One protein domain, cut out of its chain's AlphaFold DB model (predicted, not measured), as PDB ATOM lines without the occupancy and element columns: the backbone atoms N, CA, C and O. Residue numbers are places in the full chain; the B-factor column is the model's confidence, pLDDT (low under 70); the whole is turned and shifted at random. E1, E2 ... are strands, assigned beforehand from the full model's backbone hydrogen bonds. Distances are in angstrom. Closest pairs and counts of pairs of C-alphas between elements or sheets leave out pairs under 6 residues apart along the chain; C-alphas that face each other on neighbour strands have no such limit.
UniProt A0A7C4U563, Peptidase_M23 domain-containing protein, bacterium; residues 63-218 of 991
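Overview. This is residues 63 to 218 of the 991 residues of the protein "Peptidase_M23 domain-containing protein" of bacterium (UniProt A0A7C4U563). With little regular structure, long loops surround a strongly twisted, branched sheet of eight strands, with E6 and E8 at its middle; the small pair E3 and E7 packs over one face of this sheet, near E5 and E6. The 156 printed residues, all strand by class, hold ten named strands, E1 to E10, over 52 residues; neighbours are antiparallel. The whole is compact, radius of gyration of the C-alphas 14.2 A, spanning 42 by 33 by 31 A.

Arrangement. E1, residues 63 to 68, has E2, 84 to 87, on one side and E10, 210 to 212, on the other; N 65 and O 87 are 2.9 A apart. E8, 178 to 185, has E2 and E9, 191 to 193, on one side and E6, 130 to 137, on the other; N 133 and O 181 are 2.8 A apart. E4, 104 to 110, E5, 120 to 125, and E6 form a meander, successive antiparallel neighbours. E3, 97 to 99, pairs with E7, 155 to 158.

Along the chain. C-alpha 63 begins E1 at (68.911, 98.262, 27.081); E8 is 21.4 A long.

Size, cuts and confidence. The printed part has no cut; pLDDT is under 70 at residues 89, 167 to 170 and 208 to 209.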
ATOM      1  N   SER A  63      68.979  96.977  27.777       78.19
ATOM      2  CA  SER A  63      68.911  98.262  27.081       78.19
ATOM      3  C   SER A  63      69.125  98.059  25.584       78.19
ATOM      4  O   SER A  63      69.997  97.277  25.181       78.19
ATOM      5  N   PHE A  64      68.321  98.742  24.773       88.25
ATOM      6  CA  PHE A  64      68.387  98.744  23.308       88.25
ATOM      7  C   PHE A  64      68.384 100.192  22.802       88.25
ATOM      8  O   PHE A  64      67.719 101.055  23.381       88.25
ATOM      9  N   VAL A  65      69.097 100.445  21.704       82.81
ATOM     10  CA  VAL A  65      69.049 101.718  20.972       82.81
ATOM     11  C   VAL A  65      67.893 101.699  19.977       82.81
ATOM     12  O   VAL A  65      67.628 100.671  19.354       82.81
ATOM     13  N   VAL A  66      67.208 102.832  19.808       89.06
ATOM     14  CA  VAL A  66      66.275 103.023  18.689       89.06
ATOM     15  C   VAL A  66      67.090 103.370  17.442       89.06
ATOM     16  O   VAL A  66      67.520 104.511  17.282       89.06
ATOM     17  N   SER A  67      67.323 102.396  16.563       81.75
ATOM     18  CA  SER A  67      68.047 102.598  15.299       81.75
ATOM     19  C   SER A  67      67.213 103.303  14.231       81.75
ATOM     20  O   SER A  67      67.787 103.922  13.342       81.75
ATOM     21  N   GLN A  68      65.882 103.225  14.320       87.75
ATOM     22  CA  GLN A  68      64.972 103.974  13.456       87.75
ATOM     23  C   GLN A  68      63.701 104.379  14.229       87.75
ATOM     24  O   GLN A  68      63.030 103.543  14.836       87.75
ATOM     25  N   GLY A  69      63.388 105.677  14.235       90.50
ATOM     26  CA  GLY A  69      62.322 106.306  15.022       90.50
ATOM     27  C   GLY A  69      61.081 106.704  14.214       90.50
ATOM     28  O   GLY A  69      60.782 106.139  13.166       90.50
ATOM     29  N   TYR A  70      60.322 107.685  14.709       93.31
ATOM     30  CA  TYR A  70      59.041 108.085  14.115       93.31
ATOM     31  C   TYR A  70      59.178 108.857  12.790       93.31
ATOM     32  O   TYR A  70      59.977 109.781  12.668       93.31
ATOM     33  N   ASN A  71      58.264 108.597  11.847       91.62
ATOM     34  CA  ASN A  71      58.130 109.276  10.544       91.62
ATOM     35  C   ASN A  71      59.362 109.196   9.609       91.62
ATOM     36  O   ASN A  71      59.433 109.971   8.652       91.62
ATOM     37  N   SER A  72      60.313 108.288   9.843       82.44
ATOM     38  CA  SER A  72      61.529 108.132   9.033       82.44
ATOM     39  C   SER A  72      61.294 107.255   7.783       82.44
ATOM     40  O   SER A  72      60.908 106.087   7.888       82.44
ATOM     41  N   PRO A  73      61.497 107.780   6.558       79.25
ATOM     42  CA  PRO A  73      61.411 106.982   5.333       79.25
ATOM     43  C   PRO A  73      62.608 106.021   5.186       79.25
ATOM     44  O   PRO A  73      63.690 106.338   5.671       79.25
ATOM     45  N   PRO A  74      62.469 104.897   4.452       82.75
ATOM     46  CA  PRO A  74      61.312 104.518   3.635       82.75
ATOM     47  C   PRO A  74      60.243 103.695   4.376       82.75
ATOM     48  O   PRO A  74      59.142 103.540   3.852       82.75
ATOM     49  N   THR A  75      60.549 103.161   5.559       86.00
ATOM     50  CA  THR A  75      59.737 102.159   6.277       86.00
ATOM     51  C   THR A  75      58.749 102.761   7.277       86.00
ATOM     52  O   THR A  75      57.568 102.405   7.242       86.00
ATOM     53  N   HIS A  76      59.167 103.698   8.136       92.94
ATOM     54  CA  HIS A  76      58.344 104.237   9.232       92.94
ATOM     55  C   HIS A  76      57.427 105.365   8.760       92.94
ATOM     56  O   HIS A  76      57.502 106.516   9.188       92.94
ATOM     57  N   ILE A  77      56.525 105.021   7.842       90.06
ATOM     58  CA  ILE A  77      55.581 105.940   7.206       90.06
ATOM     59  C   ILE A  77      54.163 105.353   7.180       90.06
ATOM     60  O   ILE A  77      53.936 104.157   7.369       90.06
ATOM     61  N   ASN A  78      53.169 106.202   6.906       92.75
ATOM     62  CA  ASN A  78      51.757 105.818   6.779       92.75
ATOM     63  C   ASN A  78      51.199 105.114   8.038       92.75
ATOM     64  O   ASN A  78      50.925 105.775   9.038       92.75
ATOM     65  N   LYS A  79      51.017 103.788   7.983       91.94
ATOM     66  CA  LYS A  79      50.576 102.933   9.104       91.94
ATOM     67  C   LYS A  79      51.646 102.774  10.189       91.94
ATOM     68  O   LYS A  79      51.294 102.660  11.355       91.94
ATOM     69  N   ASP A  80      52.921 102.826   9.816       95.25
ATOM     70  CA  ASP A  80      54.058 102.526  10.692       95.25
ATOM     71  C   ASP A  80      54.824 103.809  11.078       95.25
ATOM     72  O   ASP A  80      55.950 103.768  11.554       95.25
ATOM     73  N   LYS A  81      54.190 104.985  10.930       94.94
ATOM     74  CA  LYS A  81      54.775 106.303  11.263       94.94
ATOM     75  C   LYS A  81      55.156 106.507  12.739       94.94
ATOM     76  O   LYS A  81      55.810 107.495  13.057       94.94
ATOM     77  N   TYR A  82      54.705 105.615  13.620       97.12
ATOM     78  CA  TYR A  82      55.043 105.579  15.047       97.12
ATOM     79  C   TYR A  82      55.713 104.252  15.448       97.12
ATOM     80  O   TYR A  82      55.622 103.837  16.602       97.12
ATOM     81  N   ALA A  83      56.315 103.548  14.488       97.19
ATOM     82  CA  ALA A  83      57.140 102.389  14.784       97.19
ATOM     83  C   ALA A  83      58.504 102.804  15.357       97.19
ATOM     84  O   ALA A  83      58.938 103.951  15.213       97.19
ATOM     85  N   LEU A  84      59.140 101.852  16.033       97.38
ATOM     86  CA  LEU A  84      60.439 101.962  16.680       97.38
ATOM     87  C   LEU A  84      61.229 100.690  16.381       97.38
ATOM     88  O   LEU A  84      60.790  99.598  16.752       97.38
ATOM     89  N   ASP A  85      62.391 100.840  15.757       96.75
ATOM     90  CA  ASP A  85      63.308  99.729  15.513       96.75
ATOM     91  C   ASP A  85      64.338  99.689  16.635       96.75
ATOM     92  O   ASP A  85      65.167 100.589  16.760       96.75
ATOM     93  N   PHE A  86      64.267  98.659  17.475       95.81
ATOM     94  CA  PHE A  86      65.166  98.462  18.608       95.81
ATOM     95  C   PHE A  86      66.308  97.511  18.237       95.81
ATOM     96  O   PHE A  86      66.065  96.378  17.819       95.81
ATOM     97  N   THR A  87      67.557  97.922  18.454       92.69
ATOM     98  CA  THR A  87      68.736  97.063  18.257       92.69
ATOM     99  C   THR A  87      69.797  97.263  19.353       92.69
ATOM    100  O   THR A  87      69.569  97.954  20.347       92.69
ATOM    101  N   LYS A  88      70.946  96.601  19.208       82.88
ATOM    102  CA  LYS A  88      72.132  96.680  20.075       82.88
ATOM    103  C   LYS A  88      73.390  96.724  19.200       82.88
ATOM    104  O   LYS A  88      73.310  96.591  17.981       82.88
ATOM    105  N   ASN A  89      74.554  96.881  19.821       69.44
ATOM    106  CA  ASN A  89      75.828  96.981  19.112       69.44
ATOM    107  C   ASN A  89      76.192  95.680  18.374       69.44
ATOM    108  O   ASN A  89      75.957  94.575  18.867       69.44
ATOM    109  N   ALA A  90      76.805  95.826  17.195       71.12
ATOM    110  CA  ALA A  90      77.248  94.730  16.334       71.12
ATOM    111  C   ALA A  90      76.179  93.625  16.155       71.12
ATOM    112  O   ALA A  90      75.124  93.876  15.578       71.12
ATOM    113  N   CYS A  91      76.447  92.409  16.643       75.31
ATOM    114  CA  CYS A  91      75.532  91.265  16.594       75.31
ATOM    115  C   CYS A  91      74.760  91.006  17.900       75.31
ATOM    116  O   CYS A  91      73.962  90.073  17.939       75.31
ATOM    117  N   GLU A  92      74.937  91.810  18.959       79.44
ATOM    118  CA  GLU A  92      74.315  91.558  20.274       79.44
ATOM    119  C   GLU A  92      72.784  91.543  20.256       79.44
ATOM    120  O   GLU A  92      72.166  90.998  21.172       79.44
ATOM    121  N   ALA A  93      72.170  92.182  19.260       83.62
ATOM    122  CA  ALA A  93      70.725  92.196  19.095       83.62
ATOM    123  C   ALA A  93      70.193  90.801  18.747       83.62
ATOM    124  O   ALA A  93      69.158  90.395  19.270       83.62
ATOM    125  N   TYR A  94      70.893  90.059  17.885       92.94
ATOM    126  CA  TYR A  94      70.393  88.809  17.324       92.94
ATOM    127  C   TYR A  94      70.218  87.729  18.400       92.94
ATOM    128  O   TYR A  94      71.082  87.498  19.246       92.94
ATOM    129  N   GLY A  95      69.078  87.039  18.377       93.12
ATOM    130  CA  GLY A  95      68.771  85.949  19.301       93.12
ATOM    131  C   GLY A  95      68.377  86.375  20.725       93.12
ATOM    132  O   GLY A  95      68.029  85.489  21.521       93.12
ATOM    133  N   LYS A  96      68.387  87.682  21.046       94.56
ATOM    134  CA  LYS A  96      67.813  88.243  22.286       94.56
ATOM    135  C   LYS A  96      66.307  87.995  22.344       94.56
ATOM    136  O   LYS A  96      65.644  87.913  21.310       94.56
ATOM    137  N   ASN A  97      65.763  87.880  23.552       96.00
ATOM    138  CA  ASN A  97      64.335  87.650  23.751       96.00
ATOM    139  C   ASN A  97      63.521  88.905  23.416       96.00
ATOM    140  O   ASN A  97      63.890  90.019  23.789       96.00
ATOM    141  N   VAL A  98      62.374  88.694  22.776       98.31
ATOM    142  CA  VAL A  98      61.325  89.701  22.599       98.31
ATOM    143  C   VAL A  98      60.164  89.308  23.497       98.31
ATOM    144  O   VAL A  98      59.667  88.184  23.396       98.31
ATOM    145  N   ILE A  99      59.737  90.207  24.380       97.50
ATOM    146  CA  ILE A  99      58.699  89.943  25.385       97.50
ATOM    147  C   ILE A  99      57.556  90.958  25.289       97.50
ATOM    148  O   ILE A  99      57.733  92.067  24.785       97.50
ATOM    149  N   SER A 100      56.358  90.581  25.741       96.19
ATOM    150  CA  SER A 100      55.169  91.392  25.470       96.19
ATOM    151  C   SER A 100      55.188  92.752  26.168       96.19
ATOM    152  O   SER A 100      55.356  92.839  27.388       96.19
ATOM    153  N   ALA A 101      54.918  93.801  25.395       95.25
ATOM    154  CA  ALA A 101      54.734  95.174  25.853       95.25
ATOM    155  C   ALA A 101      53.368  95.416  26.534       95.25
ATOM    156  O   ALA A 101      53.236  96.339  27.335       95.25
ATOM    157  N   ASP A 102      52.358  94.592  26.223       90.88
ATOM    158  CA  ASP A 102      50.974  94.674  26.717       90.88
ATOM    159  C   ASP A 102      50.444  93.269  27.093       90.88
ATOM    160  O   ASP A 102      50.735  92.286  26.408       90.88
ATOM    161  N   SER A 103      49.590  93.162  28.116       91.62
ATOM    162  CA  SER A 103      48.770  91.955  28.352       91.62
ATOM    163  C   SER A 103      47.619  91.884  27.332       91.62
ATOM    164  O   SER A 103      46.913  92.876  27.115       91.62
ATOM    165  N   GLY A 104      47.381  90.725  26.706       94.38
ATOM    166  CA  GLY A 104      46.421  90.635  25.601       94.38
ATOM    167  C   GLY A 104      46.217  89.246  24.991       94.38
ATOM    168  O   GLY A 104      46.492  88.214  25.600       94.38
ATOM    169  N   LYS A 105      45.682  89.231  23.769       97.12
ATOM    170  CA  LYS A 105      45.388  88.031  22.982       97.12
ATOM    171  C   LYS A 105      46.103  88.078  21.633       97.12
ATOM    172  O   LYS A 105      46.019  89.080  20.925       97.12
ATOM    173  N   VAL A 106      46.752  86.984  21.251       97.94
ATOM    174  CA  VAL A 106      47.459  86.858  19.970       97.94
ATOM    175  C   VAL A 106      46.453  86.873  18.809       97.94
ATOM    176  O   VAL A 106      45.495  86.095  18.795       97.94
ATOM    177  N   LEU A 107      46.659  87.784  17.853       96.94
ATOM    178  CA  LEU A 107      45.841  87.975  16.647       96.94
ATOM    179  C   LEU A 107      46.395  87.279  15.404       96.94
ATOM    180  O   LEU A 107      45.600  86.899  14.553       96.94
ATOM    181  N   LEU A 108      47.719  87.232  15.273       97.50
ATOM    182  CA  LEU A 108      48.448  86.742  14.105       97.50
ATOM    183  C   LEU A 108      49.784  86.181  14.590       97.50
ATOM    184  O   LEU A 108      50.431  86.815  15.431       97.50
ATOM    185  N   VAL A 109      50.187  85.039  14.038       97.69
ATOM    186  CA  VAL A 109      51.550  84.504  14.136       97.69
ATOM    187  C   VAL A 109      51.981  84.092  12.737       97.69
ATOM    188  O   VAL A 109      51.380  83.199  12.144       97.69
ATOM    189  N   GLU A 110      53.029  84.726  12.229       97.38
ATOM    190  CA  GLU A 110      53.696  84.342  10.986       97.38
ATOM    191  C   GLU A 110      55.154  84.058  11.355       97.38
ATOM    192  O   GLU A 110      55.894  84.971  11.702       97.38
ATOM    193  N   ASP A 111      55.553  82.789  11.394       93.50
ATOM    194  CA  ASP A 111      56.834  82.356  11.980       93.50
ATOM    195  C   ASP A 111      57.946  82.151  10.932       93.50
ATOM    196  O   ASP A 111      59.117  82.011  11.274       93.50
ATOM    197  N   ASP A 112      57.616  82.272   9.648       90.81
ATOM    198  CA  ASP A 112      58.537  82.348   8.511       90.81
ATOM    199  C   ASP A 112      57.995  83.298   7.419       90.81
ATOM    200  O   ASP A 112      56.923  83.889   7.564       90.81
ATOM    201  N   GLY A 113      58.752  83.484   6.330       87.31
ATOM    202  CA  GLY A 113      58.322  84.249   5.153       87.31
ATOM    203  C   GLY A 113      58.734  85.729   5.120       87.31
ATOM    204  O   GLY A 113      59.485  86.223   5.958       87.31
ATOM    205  N   TYR A 114      58.274  86.443   4.083       87.38
ATOM    206  CA  TYR A 114      58.573  87.870   3.855       87.38
ATOM    207  C   TYR A 114      57.505  88.811   4.439       87.38
ATOM    208  O   TYR A 114      57.813  89.922   4.869       87.38
ATOM    209  N   ASN A 115      56.242  88.370   4.441       92.94
ATOM    210  CA  ASN A 115      55.107  88.974   5.154       92.94
ATOM    211  C   ASN A 115      54.929  90.487   4.924       92.94
ATOM    212  O   ASN A 115      54.679  91.273   5.837       92.94
ATOM    213  N   GLY A 116      55.080  90.904   3.663       86.31
ATOM    214  CA  GLY A 116      54.947  92.303   3.242       86.31
ATOM    215  C   GLY A 116      56.088  93.219   3.698       86.31
ATOM    216  O   GLY A 116      55.915  94.435   3.672       86.31
ATOM    217  N   GLY A 117      57.219  92.645   4.112       89.88
ATOM    218  CA  GLY A 117      58.406  93.336   4.614       89.88
ATOM    219  C   GLY A 117      58.722  93.009   6.074       89.88
ATOM    220  O   GLY A 117      59.879  93.084   6.455       89.88
ATOM    221  N   TYR A 118      57.749  92.585   6.882       95.31
ATOM    222  CA  TYR A 118      57.947  92.402   8.327       95.31
ATOM    223  C   TYR A 118      58.689  91.121   8.739       95.31
ATOM    224  O   TYR A 118      59.051  90.993   9.905       95.31
ATOM    225  N   GLY A 119      58.883  90.156   7.834       97.00
ATOM    226  CA  GLY A 119      59.476  88.865   8.198       97.00
ATOM    227  C   GLY A 119      58.621  88.077   9.196       97.00
ATOM    228  O   GLY A 119      57.397  88.235   9.231       97.00
ATOM    229  N   SER A 120      59.255  87.240  10.019       97.19
ATOM    230  CA  SER A 120      58.576  86.530  11.106       97.19
ATOM    231  C   SER A 120      58.066  87.534  12.153       97.19
ATOM    232  O   SER A 120      58.812  88.408  12.601       97.19
ATOM    233  N   GLN A 121      56.792  87.436  12.541       98.31
ATOM    234  CA  GLN A 121      56.120  88.430  13.375       98.31
ATOM    235  C   GLN A 121      54.937  87.897  14.199       98.31
ATOM    236  O   GLN A 121      54.293  86.902  13.862       98.31
ATOM    237  N   VAL A 122      54.597  88.643  15.255       98.56
ATOM    238  CA  VAL A 122      53.410  88.430  16.100       98.56
ATOM    239  C   VAL A 122      52.623  89.732  16.235       98.56
ATOM    240  O   VAL A 122      53.212  90.796  16.442       98.56
ATOM    241  N   LEU A 123      51.288  89.656  16.172       98.19
ATOM    242  CA  LEU A 123      50.393  90.753  16.568       98.19
ATOM    243  C   LEU A 123      49.578  90.357  17.800       98.19
ATOM    244  O   LEU A 123      49.026  89.258  17.854       98.19
ATOM    245  N   ILE A 124      49.425  91.277  18.752       97.38
ATOM    246  CA  ILE A 124      48.709  91.049  20.017       97.38
ATOM    247  C   ILE A 124      47.707  92.180  20.233       97.38
ATOM    248  O   ILE A 124      48.088  93.345  20.165       97.38
ATOM    249  N   ILE A 125      46.437  91.857  20.502       96.06
ATOM    250  CA  ILE A 125      45.386  92.835  20.822       96.06
ATOM    251  C   ILE A 125      45.071  92.851  22.318       96.06
ATOM    252  O   ILE A 125      44.848  91.802  22.927       96.06
ATOM    253  N   ASN A 126      45.014  94.042  22.912       91.94
ATOM    254  CA  ASN A 126      44.542  94.228  24.283       91.94
ATOM    255  C   ASN A 126      43.016  94.483  24.327       91.94
ATOM    256  O   ASN A 126      42.345  94.608  23.299       91.94
ATOM    257  N   ASN A 127      42.443  94.582  25.529       87.38
ATOM    258  CA  ASN A 127      40.996  94.781  25.719       87.38
ATOM    259  C   ASN A 127      40.467  96.165  25.267       87.38
ATOM    260  O   ASN A 127      39.259  96.389  25.292       87.38
ATOM    261  N   GLU A 128      41.346  97.082  24.853       88.12
ATOM    262  CA  GLU A 128      41.025  98.436  24.377       88.12
ATOM    263  C   GLU A 128      41.127  98.565  22.842       88.12
ATOM    264  O   GLU A 128      41.177  99.671  22.309       88.12
ATOM    265  N   ASN A 129      41.166  97.435  22.121       92.31
ATOM    266  CA  ASN A 129      41.417  97.340  20.675       92.31
ATOM    267  C   ASN A 129      42.787  97.889  20.222       92.31
ATOM    268  O   ASN A 129      42.979  98.154  19.031       92.31
ATOM    269  N   ILE A 130      43.751  98.040  21.134       95.31
ATOM    270  CA  ILE A 130      45.120  98.428  20.781       95.31
ATOM    271  C   ILE A 130      45.895  97.176  20.386       95.31
ATOM    272  O   ILE A 130      45.818  96.158  21.074       95.31
ATOM    273  N   VAL A 131      46.617  97.256  19.270       97.19
ATOM    274  CA  VAL A 131      47.412  96.158  18.718       97.19
ATOM    275  C   VAL A 131      48.888  96.522  18.745       97.19
ATOM    276  O   VAL A 131      49.265  97.554  18.195       97.19
ATOM    277  N   THR A 132      49.711  95.664  19.342       97.75
ATOM    278  CA  THR A 132      51.177  95.695  19.215       97.75
ATOM    279  C   THR A 132      51.622  94.723  18.120       97.75
ATOM    280  O   THR A 132      51.052  93.637  17.997       97.75
ATOM    281  N   ARG A 133      52.621  95.114  17.318       98.44
ATOM    282  CA  ARG A 133      53.376  94.250  16.394       98.44
ATOM    283  C   ARG A 133      54.804  94.101  16.908       98.44
ATOM    284  O   ARG A 133      55.401  95.087  17.330       98.44
ATOM    285  N   TYR A 134      55.332  92.891  16.779       98.62
ATOM    286  CA  TYR A 134      56.733  92.536  16.984       98.62
ATOM    287  C   TYR A 134      57.186  91.840  15.698       98.62
ATOM    288  O   TYR A 134      56.571  90.838  15.331       98.62
ATOM    289  N   ALA A 135      58.169  92.390  14.986       98.06
ATOM    290  CA  ALA A 135      58.558  91.964  13.638       98.06
ATOM    291  C   ALA A 135      60.086  91.843  13.465       98.06
ATOM    292  O   ALA A 135      60.848  92.198  14.366       98.06
ATOM    293  N   HIS A 136      60.504  91.305  12.313       97.00
ATOM    294  CA  HIS A 136      61.860  90.837  11.985       97.00
ATOM    295  C   HIS A 136      62.391  89.764  12.947       97.00
ATOM    296  O   HIS A 136      63.595  89.622  13.143       97.00
ATOM    297  N   LEU A 137      61.502  88.967  13.548       97.69
ATOM    298  CA  LEU A 137      61.884  87.920  14.496       97.69
ATOM    299  C   LEU A 137      62.697  86.808  13.807       97.69
ATOM    300  O   LEU A 137      62.633  86.630  12.589       97.69
ATOM    301  N   VAL A 138      63.465  86.026  14.568       97.25
ATOM    302  CA  VAL A 138      64.130  84.819  14.042       97.25
ATOM    303  C   VAL A 138      63.059  83.807  13.634       97.25
ATOM    304  O   VAL A 138      62.151  83.527  14.421       97.25
ATOM    305  N   SER A 139      63.166  83.230  12.436       93.38
ATOM    306  CA  SER A 139      62.231  82.187  12.004       93.38
ATOM    307  C   SER A 139      62.305  80.956  12.903       93.38
ATOM    308  O   SER A 139      63.394  80.539  13.302       93.38
ATOM    309  N   HIS A 140      61.149  80.378  13.226       95.19
ATOM    310  CA  HIS A 140      61.025  79.246  14.153       95.19
ATOM    311  C   HIS A 140      61.449  79.563  15.593       95.19
ATOM    312  O   HIS A 140      61.862  78.676  16.343       95.19
ATOM    313  N   SER A 141      61.314  80.834  15.998       95.44
ATOM    314  CA  SER A 141      61.537  81.283  17.381       95.44
ATOM    315  C   SER A 141      60.262  81.624  18.153       95.44
ATOM    316  O   SER A 141      60.344  81.809  19.368       95.44
ATOM    317  N   ILE A 142      59.099  81.703  17.494       97.56
ATOM    318  CA  ILE A 142      57.839  82.108  18.131       97.56
ATOM    319  C   ILE A 142      57.198  80.897  18.844       97.56
ATOM    320  O   ILE A 142      56.792  79.941  18.183       97.56
ATOM    321  N   PRO A 143      57.040  80.907  20.185       95.75
ATOM    322  CA  PRO A 143      56.441  79.788  20.920       95.75
ATOM    323  C   PRO A 143      54.900  79.835  20.957       95.75
ATOM    324  O   PRO A 143      54.270  78.952  21.542       95.75
ATOM    325  N   LEU A 144      54.299  80.884  20.386       95.19
ATOM    326  CA  LEU A 144      52.885  81.250  20.510       95.19
ATOM    327  C   LEU A 144      52.048  80.808  19.303       95.19
ATOM    328  O   LEU A 144      52.567  80.528  18.223       95.19
ATOM    329  N   LYS A 145      50.723  80.794  19.473       95.44
ATOM    330  CA  LYS A 145      49.742  80.505  18.418       95.44
ATOM    331  C   LYS A 145      48.644  81.558  18.378       95.44
ATOM    332  O   LYS A 145      48.332  82.214  19.374       95.44
ATOM    333  N   GLU A 146      48.008  81.695  17.216       97.31
ATOM    334  CA  GLU A 146      46.819  82.533  17.089       97.31
ATOM    335  C   GLU A 146      45.747  82.135  18.104       97.31
ATOM    336  O   GLU A 146      45.333  80.979  18.208       97.31
ATOM    337  N   GLY A 147      45.255  83.131  18.832       95.25
ATOM    338  CA  GLY A 147      44.215  82.942  19.822       95.25
ATOM    339  C   GLY A 147      44.701  82.725  21.258       95.25
ATOM    340  O   GLY A 147      43.854  82.816  22.158       95.25
ATOM    341  N   ASP A 148      46.002  82.510  21.480       95.50
ATOM    342  CA  ASP A 148      46.596  82.419  22.819       95.50
ATOM    343  C   ASP A 148      46.386  83.717  23.611       95.50
ATOM    344  O   ASP A 148      46.274  84.810  23.051       95.50
ATOM    345  N   THR A 149      46.293  83.600  24.935       94.56
ATOM    346  CA  THR A 149      46.147  84.737  25.856       94.56
ATOM    347  C   THR A 149      47.409  84.831  26.696       94.56
ATOM    348  O   THR A 149      47.762  83.861  27.363       94.56
ATOM    349  N   ILE A 150      48.067  85.984  26.640       91.94
ATOM    350  CA  ILE A 150      49.399  86.219  27.202       91.94
ATOM    351  C   ILE A 150      49.372  87.433  28.138       91.94
ATOM    352  O   ILE A 150      48.528  88.327  27.996       91.94
ATOM    353  N   VAL A 151      50.291  87.466  29.098       90.81
ATOM    354  CA  VAL A 151      50.518  88.610  29.988       90.81
ATOM    355  C   VAL A 151      51.732  89.427  29.544       90.81
ATOM    356  O   VAL A 151      52.570  88.978  28.760       90.81
ATOM    357  N   GLN A 152      51.830  90.651  30.049       92.44
ATOM    358  CA  GLN A 152      52.985  91.517  29.870       92.44
ATOM    359  C   GLN A 152      54.269  90.788  30.312       92.44
ATOM    360  O   GLN A 152      54.333  90.191  31.391       92.44
ATOM    361  N   GLY A 153      55.280  90.814  29.448       91.44
ATOM    362  CA  GLY A 153      56.533  90.086  29.619       91.44
ATOM    363  C   GLY A 153      56.470  88.561  29.410       91.44
ATOM    364  O   GLY A 153      57.408  87.862  29.787       91.44
ATOM    365  N   ASP A 154      55.408  88.011  28.807       94.25
ATOM    366  CA  ASP A 154      55.494  86.690  28.159       94.25
ATOM    367  C   ASP A 154      56.396  86.741  26.913       94.25
ATOM    368  O   ASP A 154      56.443  87.753  26.213       94.25
ATOM    369  N   LEU A 155      57.094  85.636  26.627       96.56
ATOM    370  CA  LEU A 155      57.999  85.499  25.482       96.56
ATOM    371  C   LEU A 155      57.216  85.450  24.162       96.56
ATOM    372  O   LEU A 155      56.379  84.569  23.961       96.56
ATOM    373  N   ILE A 156      57.537  86.371  23.256       98.25
ATOM    374  CA  ILE A 156      56.943  86.497  21.920       98.25
ATOM    375  C   ILE A 156      57.785  85.778  20.865       98.25
ATOM    376  O   ILE A 156      57.239  85.174  19.947       98.25
ATOM    377  N   GLY A 157      59.108  85.823  21.003       97.12
ATOM    378  CA  GLY A 157      60.060  85.223  20.072       97.12
ATOM    379  C   GLY A 157      61.460  85.771  20.316       97.12
ATOM    380  O   GLY A 157      61.775  86.196  21.432       97.12
ATOM    381  N   LYS A 158      62.300  85.792  19.278       97.75
ATOM    382  CA  LYS A 158      63.655  86.355  19.350       97.75
ATOM    383  C   LYS A 158      63.913  87.394  18.270       97.75
ATOM    384  O   LYS A 158      63.445  87.231  17.150       97.75
ATOM    385  N   VAL A 159      64.691  88.419  18.607       97.62
ATOM    386  CA  VAL A 159      65.170  89.455  17.678       97.62
ATOM    387  C   VAL A 159      65.984  88.788  16.570       97.62
ATOM    388  O   VAL A 159      66.897  88.015  16.865       97.62
ATOM    389  N   GLY A 160      65.658  89.067  15.312       93.69
ATOM    390  CA  GLY A 160      66.288  88.449  14.150       93.69
ATOM    391  C   GLY A 160      66.476  89.443  13.011       93.69
ATOM    392  O   GLY A 160      66.581  90.646  13.235       93.69
ATOM    393  N   ASN A 161      66.532  88.921  11.787       94.06
ATOM    394  CA  ASN A 161      66.747  89.701  10.571       94.06
ATOM    395  C   ASN A 161      65.935  89.171   9.369       94.06
ATOM    396  O   ASN A 161      66.422  89.105   8.242       94.06
ATOM    397  N   THR A 162      64.700  88.733   9.611       93.94
ATOM    398  CA  THR A 162      63.814  88.190   8.566       93.94
ATOM    399  C   THR A 162      63.062  89.298   7.822       93.94
ATOM    400  O   THR A 162      62.871  90.389   8.348       93.94
ATOM    401  N   GLY A 163      62.591  89.046   6.596       92.00
ATOM    402  CA  GLY A 163      61.856  90.048   5.809       92.00
ATOM    403  C   GLY A 163      62.750  91.144   5.214       92.00
ATOM    404  O   GLY A 163      63.856  90.871   4.760       92.00
ATOM    405  N   LEU A 164      62.262  92.387   5.192       86.00
ATOM    406  CA  LEU A 164      62.979  93.585   4.735       86.00
ATOM    407  C   LEU A 164      63.818  94.182   5.881       86.00
ATOM    408  O   LEU A 164      63.658  95.340   6.253       86.00
ATOM    409  N   ALA A 165      64.687  93.363   6.469       79.81
ATOM    410  CA  ALA A 165      65.615  93.791   7.507       79.81
ATOM    411  C   ALA A 165      66.865  94.416   6.858       79.81
ATOM    412  O   ALA A 165      67.635  93.721   6.196       79.81
ATOM    413  N   LEU A 166      67.065  95.728   7.016       71.19
ATOM    414  CA  LEU A 166      68.179  96.469   6.408       71.19
ATOM    415  C   LEU A 166      69.182  96.945   7.468       71.19
ATOM    416  O   LEU A 166      68.797  97.347   8.560       71.19
ATOM    417  N   GLY A 167      70.475  96.914   7.136       61.38
ATOM    418  CA  GLY A 167      71.562  97.389   8.001       61.38
ATOM    419  C   GLY A 167      72.764  96.442   8.029       61.38
ATOM    420  O   GLY A 167      72.636  95.248   7.775       61.38
ATOM    421  N   PHE A 168      73.946  96.968   8.358       54.84
ATOM    422  CA  PHE A 168      75.219  96.236   8.229       54.84
ATOM    423  C   PHE A 168      75.970  96.023   9.558       54.84
ATOM    424  O   PHE A 168      77.072  95.484   9.549       54.84
ATOM    425  N   ALA A 169      75.378  96.414  10.695       51.97
ATOM    426  CA  ALA A 169      76.018  96.355  12.015       51.97
ATOM    427  C   ALA A 169      76.433  94.931  12.434       51.97
ATOM    428  O   ALA A 169      77.524  94.736  12.966       51.97
ATOM    429  N   CYS A 170      75.598  93.927  12.147       69.25
ATOM    430  CA  CYS A 170      75.959  92.523  12.309       69.25
ATOM    431  C   CYS A 170      76.323  91.904  10.958       69.25
ATOM    432  O   CYS A 170      75.492  91.846  10.056       69.25
ATOM    433  N   LYS A 171      77.550  91.390  10.826       70.62
ATOM    434  CA  LYS A 171      78.029  90.743   9.593       70.62
ATOM    435  C   LYS A 171      77.387  89.374   9.337       70.62
ATOM    436  O   LYS A 171      77.208  88.988   8.187       70.62
ATOM    437  N   GLU A 172      77.065  88.644  10.401       79.44
ATOM    438  CA  GLU A 172      76.511  87.281  10.344       79.44
ATOM    439  C   GLU A 172      74.988  87.293  10.143       79.44
ATOM    440  O   GLU A 172      74.427  86.434   9.464       79.44
ATOM    441  N   HIS A 173      74.331  88.323  10.678       82.62
ATOM    442  CA  HIS A 173      72.888  88.538  10.633       82.62
ATOM    443  C   HIS A 173      72.584  90.004  10.255       82.62
ATOM    444  O   HIS A 173      72.104  90.777  11.094       82.62
ATOM    445  N   PRO A 174      72.900  90.432   9.015       77.44
ATOM    446  CA  PRO A 174      72.687  91.810   8.568       77.44
ATOM    447  C   PRO A 174      71.216  92.199   8.698       77.44
ATOM    448  O   PRO A 174      70.333  91.379   8.462       77.44
ATOM    449  N   GLY A 175      70.971  93.440   9.114       80.25
ATOM    450  CA  GLY A 175      69.645  93.975   9.414       80.25
ATOM    451  C   GLY A 175      69.070  93.601  10.783       80.25
ATOM    452  O   GLY A 175      67.901  93.886  11.009       80.25
ATOM    453  N   SER A 176      69.828  92.983  11.699       89.88
ATOM    454  CA  SER A 176      69.284  92.537  12.996       89.88
ATOM    455  C   SER A 176      68.706  93.664  13.863       89.88
ATOM    456  O   SER A 176      69.451  94.494  14.388       89.88
ATOM    457  N   HIS A 177      67.386  93.658  14.057       94.56
ATOM    458  CA  HIS A 177      66.650  94.564  14.945       94.56
ATOM    459  C   HIS A 177      65.248  94.005  15.253       94.56
ATOM    460  O   HIS A 177      64.797  93.034  14.647       94.56
ATOM    461  N   LEU A 178      64.552  94.617  16.209       98.00
ATOM    462  CA  LEU A 178      63.136  94.390  16.492       98.00
ATOM    463  C   LEU A 178      62.333  95.597  16.020       98.00
ATOM    464  O   LEU A 178      62.403  96.650  16.650       98.00
ATOM    465  N   HIS A 179      61.517  95.423  14.984       97.88
ATOM    466  CA  HIS A 179      60.523  96.429  14.610       97.88
ATOM    467  C   HIS A 179      59.295  96.303  15.510       97.88
ATOM    468  O   HIS A 179      58.592  95.283  15.501       97.88
ATOM    469  N   PHE A 180      59.035  97.347  16.294       98.56
ATOM    470  CA  PHE A 180      57.905  97.438  17.210       98.56
ATOM    471  C   PHE A 180      56.952  98.558  16.785       98.56
ATOM    472  O   PHE A 180      57.345  99.718  16.680       98.56
ATOM    473  N   ALA A 181      55.676  98.228  16.579       97.88
ATOM    474  CA  ALA A 181      54.663  99.190  16.141       97.88
ATOM    475  C   ALA A 181      53.354  99.040  16.924       97.88
ATOM    476  O   ALA A 181      52.976  97.936  17.325       97.88
ATOM    477  N   VAL A 182      52.640 100.155  17.118       97.88
ATOM    478  CA  VAL A 182      51.374 100.199  17.866       97.88
ATOM    479  C   VAL A 182      50.259 100.793  17.008       97.88
ATOM    480  O   VAL A 182      50.425 101.810  16.334       97.88
ATOM    481  N   TYR A 183      49.087 100.163  17.052       97.31
ATOM    482  CA  TYR A 183      47.921 100.557  16.267       97.31
ATOM    483  C   TYR A 183      46.643 100.594  17.102       97.31
ATOM    484  O   TYR A 183      46.478  99.826  18.049       97.31
ATOM    485  N   THR A 184      45.678 101.405  16.678       96.12
ATOM    486  CA  THR A 184      44.266 101.220  17.037       96.12
ATOM    487  C   THR A 184      43.603 100.346  15.973       96.12
ATOM    488  O   THR A 184      43.688 100.655  14.781       96.12
ATOM    489  N   LYS A 185      42.928  99.261  16.371       95.12
ATOM    490  CA  LYS A 185      42.102  98.457  15.459       95.12
ATOM    491  C   LYS A 185      40.713  99.079  15.317       95.12
ATOM    492  O   LYS A 185      39.999  99.249  16.303       95.12
ATOM    493  N   LEU A 186      40.337  99.402  14.084       92.62
ATOM    494  CA  LEU A 186      39.075 100.054  13.743       92.62
ATOM    495  C   LEU A 186      37.957  99.029  13.475       92.62
ATOM    496  O   LEU A 186      38.218  97.903  13.051       92.62
ATOM    497  N   ASP A 187      36.694  99.442  13.641       90.88
ATOM    498  CA  ASP A 187      35.499  98.596  13.423       90.88
ATOM    499  C   ASP A 187      35.387  98.016  11.997       90.88
ATOM    500  O   ASP A 187      34.706  97.013  11.778       90.88
ATOM    501  N   ASN A 188      36.047  98.634  11.012       89.31
ATOM    502  CA  ASN A 188      36.111  98.157   9.627       89.31
ATOM    503  C   ASN A 188      37.212  97.100   9.386       89.31
ATOM    504  O   ASN A 188      37.344  96.618   8.264       89.31
ATOM    505  N   GLY A 189      37.987  96.740  10.415       85.75
ATOM    506  CA  GLY A 189      39.092  95.783  10.354       85.75
ATOM    507  C   GLY A 189      40.469  96.395  10.070       85.75
ATOM    508  O   GLY A 189      41.464  95.692  10.234       85.75
ATOM    509  N   ASN A 190      40.542  97.677   9.696       90.19
ATOM    510  CA  ASN A 190      41.803  98.363   9.410       90.19
ATOM    511  C   ASN A 190      42.556  98.754  10.696       90.19
ATOM    512  O   ASN A 190      41.989  98.794  11.791       90.19
ATOM    513  N   TYR A 191      43.831  99.101  10.530       93.56
ATOM    514  CA  TYR A 191      44.710  99.593  11.589       93.56
ATOM    515  C   TYR A 191      45.053 101.069  11.363       93.56
ATOM    516  O   TYR A 191      45.396 101.463  10.249       93.56
ATOM    517  N   GLU A 192      44.975 101.872  12.423       94.31
ATOM    518  CA  GLU A 192      45.428 103.266  12.451       94.31
ATOM    519  C   GLU A 192      46.665 103.395  13.347       94.31
ATOM    520  O   GLU A 192      46.672 102.888  14.468       94.31
ATOM    521  N   ALA A 193      47.705 104.077  12.859       95.62
ATOM    522  CA  ALA A 193      48.962 104.286  13.574       95.62
ATOM    523  C   ALA A 193      48.745 105.020  14.909       95.62
ATOM    524  O   ALA A 193      48.240 106.148  14.920       95.62
ATOM    525  N   LYS A 194      49.191 104.430  16.022       95.00
ATOM    526  CA  LYS A 194      49.111 105.017  17.364       95.00
ATOM    527  C   LYS A 194      50.518 105.200  17.937       95.00
ATOM    528  O   LYS A 194      51.347 104.310  17.801       95.00
ATOM    529  N   ASN A 195      50.779 106.335  18.586       94.81
ATOM    530  CA  ASN A 195      52.024 106.526  19.334       94.81
ATOM    531  C   ASN A 195      52.110 105.451  20.450       94.81
ATOM    532  O   ASN A 195      51.123 105.297  21.182       94.81
ATOM    533  N   PRO A 196      53.215 104.684  20.580       94.06
ATOM    534  CA  PRO A 196      53.396 103.730  21.677       94.06
ATOM    535  C   PRO A 196      53.362 104.377  23.071       94.06
ATOM    536  O   PRO A 196      52.989 103.691  24.028       94.06
ATOM    537  N   GLU A 197      53.727 105.658  23.177       92.19
ATOM    538  CA  GLU A 197      53.925 106.404  24.422       92.19
ATOM    539  C   GLU A 197      52.627 106.662  25.228       92.19
ATOM    540  O   GLU A 197      51.555 106.873  24.648       92.19
ATOM    541  N   PRO A 198      52.708 106.728  26.574       91.94
ATOM    542  CA  PRO A 198      53.880 106.403  27.387       91.94
ATOM    543  C   PRO A 198      54.211 104.905  27.335       91.94
ATOM    544  O   PRO A 198      53.317 104.063  27.430       91.94
ATOM    545  N   ILE A 199      55.501 104.589  27.209       92.44
ATOM    546  CA  ILE A 199      56.026 103.216  27.208       92.44
ATOM    547  C   ILE A 199      57.226 103.140  28.157       92.44
ATOM    548  O   ILE A 199      58.159 103.924  28.027       92.44
ATOM    549  N   SER A 200      57.181 102.262  29.163       89.62
ATOM    550  CA  SER A 200      58.150 102.236  30.278       89.62
ATOM    551  C   SER A 200      58.395 103.629  30.887       89.62
ATOM    552  O   SER A 200      59.519 104.014  31.191       89.62
ATOM    553  N   LYS A 201      57.314 104.404  31.055       86.56
ATOM    554  CA  LYS A 201      57.270 105.824  31.470       86.56
ATOM    555  C   LYS A 201      57.931 106.840  30.522       86.56
ATOM    556  O   LYS A 201      57.762 108.033  30.756       86.56
ATOM    557  N   TYR A 202      58.607 106.424  29.450       83.00
ATOM    558  CA  TYR A 202      59.155 107.337  28.442       83.00
ATOM    559  C   TYR A 202      58.031 107.988  27.611       83.00
ATOM    560  O   TYR A 202      57.072 107.318  27.219       83.00
ATOM    561  N   THR A 203      58.153 109.295  27.351       89.81
ATOM    562  CA  THR A 203      57.150 110.142  26.659       89.81
ATOM    563  C   THR A 203      57.745 111.006  25.536       89.81
ATOM    564  O   THR A 203      57.161 112.022  25.171       89.81
ATOM    565  N   ASP A 204      58.954 110.671  25.091       86.94
ATOM    566  CA  ASP A 204      59.735 111.398  24.083       86.94
ATOM    567  C   ASP A 204      60.820 110.445  23.545       86.94
ATOM    568  O   ASP A 204      62.010 110.569  23.859       86.94
ATOM    569  N   ILE A 205      60.393 109.384  22.848       84.88
ATOM    570  CA  ILE A 205      61.320 108.406  22.270       84.88
ATOM    571  C   ILE A 205      61.915 108.945  20.968       84.88
ATOM    572  O   ILE A 205      61.212 109.422  20.078       84.88
ATOM    573  N   LYS A 206      63.243 108.852  20.872       79.88
ATOM    574  CA  LYS A 206      64.064 109.422  19.804       79.88
ATOM    575  C   LYS A 206      65.003 108.376  19.220       79.88
ATOM    576  O   LYS A 206      65.522 107.519  19.930       79.88
ATOM    577  N   GLU A 207      65.224 108.494  17.919       82.62
ATOM    578  CA  GLU A 207      66.250 107.760  17.176       82.62
ATOM    579  C   GLU A 207      67.649 108.082  17.736       82.62
ATOM    580  O   GLU A 207      67.894 109.198  18.197       82.62
ATOM    581  N   GLY A 208      68.547 107.095  17.756       66.56
ATOM    582  CA  GLY A 208      69.894 107.188  18.333       66.56
ATOM    583  C   GLY A 208      69.976 107.031  19.859       66.56
ATOM    584  O   GLY A 208      71.056 106.757  20.378       66.56
ATOM    585  N   ASN A 209      68.862 107.137  20.592       67.88
ATOM    586  CA  ASN A 209      68.858 107.015  22.053       67.88
ATOM    587  C   ASN A 209      68.690 105.565  22.537       67.88
ATOM    588  O   ASN A 209      67.949 104.771  21.952       67.88
ATOM    589  N   TRP A 210      69.340 105.257  23.662       81.31
ATOM    590  CA  TRP A 210      69.213 103.995  24.398       81.31
ATOM    591  C   TRP A 210      68.092 104.061  25.441       81.31
ATOM    592  O   TRP A 210      67.963 105.053  26.160       81.31
ATOM    593  N   TYR A 211      67.316 102.982  25.563       78.38
ATOM    594  CA  TYR A 211      66.185 102.879  26.490       78.38
ATOM    595  C   TYR A 211      66.288 101.607  27.338       78.38
ATOM    596  O   TYR A 211      66.481 100.512  26.809       78.38
ATOM    597  N   LEU A 212      66.153 101.751  28.661       83.25
ATOM    598  CA  LEU A 212      66.277 100.657  29.627       83.25
ATOM    599  C   LEU A 212      64.895 100.071  29.946       83.25
ATOM    600  O   LEU A 212      63.982 100.794  30.346       83.25
ATOM    601  N   SER A 213      64.741  98.756  29.810       90.06
ATOM    602  CA  SER A 213      63.461  98.095  30.061       90.06
ATOM    603  C   SER A 213      63.169  97.908  31.552       90.06
ATOM    604  O   SER A 213      63.877  97.186  32.258       90.06
ATOM    605  N   ASP A 214      62.050  98.470  32.022       85.69
ATOM    606  CA  ASP A 214      61.419  98.079  33.290       85.69
ATOM    607  C   ASP A 214      60.395  96.930  33.125       85.69
ATOM    608  O   ASP A 214      59.635  96.645  34.055       85.69
ATOM    609  N   ASN A 215      60.383  96.236  31.972       92.81
ATOM    610  CA  ASN A 215      59.459  95.136  31.671       92.81
ATOM    611  C   ASN A 215      59.812  93.846  32.427       92.81
ATOM    612  O   ASN A 215      60.374  92.890  31.892       92.81
ATOM    613  N   LYS A 216      59.450  93.805  33.709       84.94
ATOM    614  CA  LYS A 216      59.355  92.546  34.450       84.94
ATOM    615  C   LYS A 216      58.087  91.823  34.016       84.94
ATOM    616  O   LYS A 216      57.009  92.419  34.027       84.94
ATOM    617  N   LYS A 217      58.217  90.530  33.705       79.00
ATOM    618  CA  LYS A 217      57.076  89.640  33.480       79.00
ATOM    619  C   LYS A 217      56.078  89.757  34.627       79.00
ATOM    620  O   LYS A 217      56.452  89.609  35.791       79.00
ATOM    621  N   GLU A 218      54.814  89.999  34.293       70.00
ATOM    622  CA  GLU A 218      53.745  90.110  35.279       70.00
ATOM    623  C   GLU A 218      53.506  88.732  35.919       70.00
ATOM    624  O   GLU A 218      52.892  87.836  35.332       70.00
TER     625      GLU A 218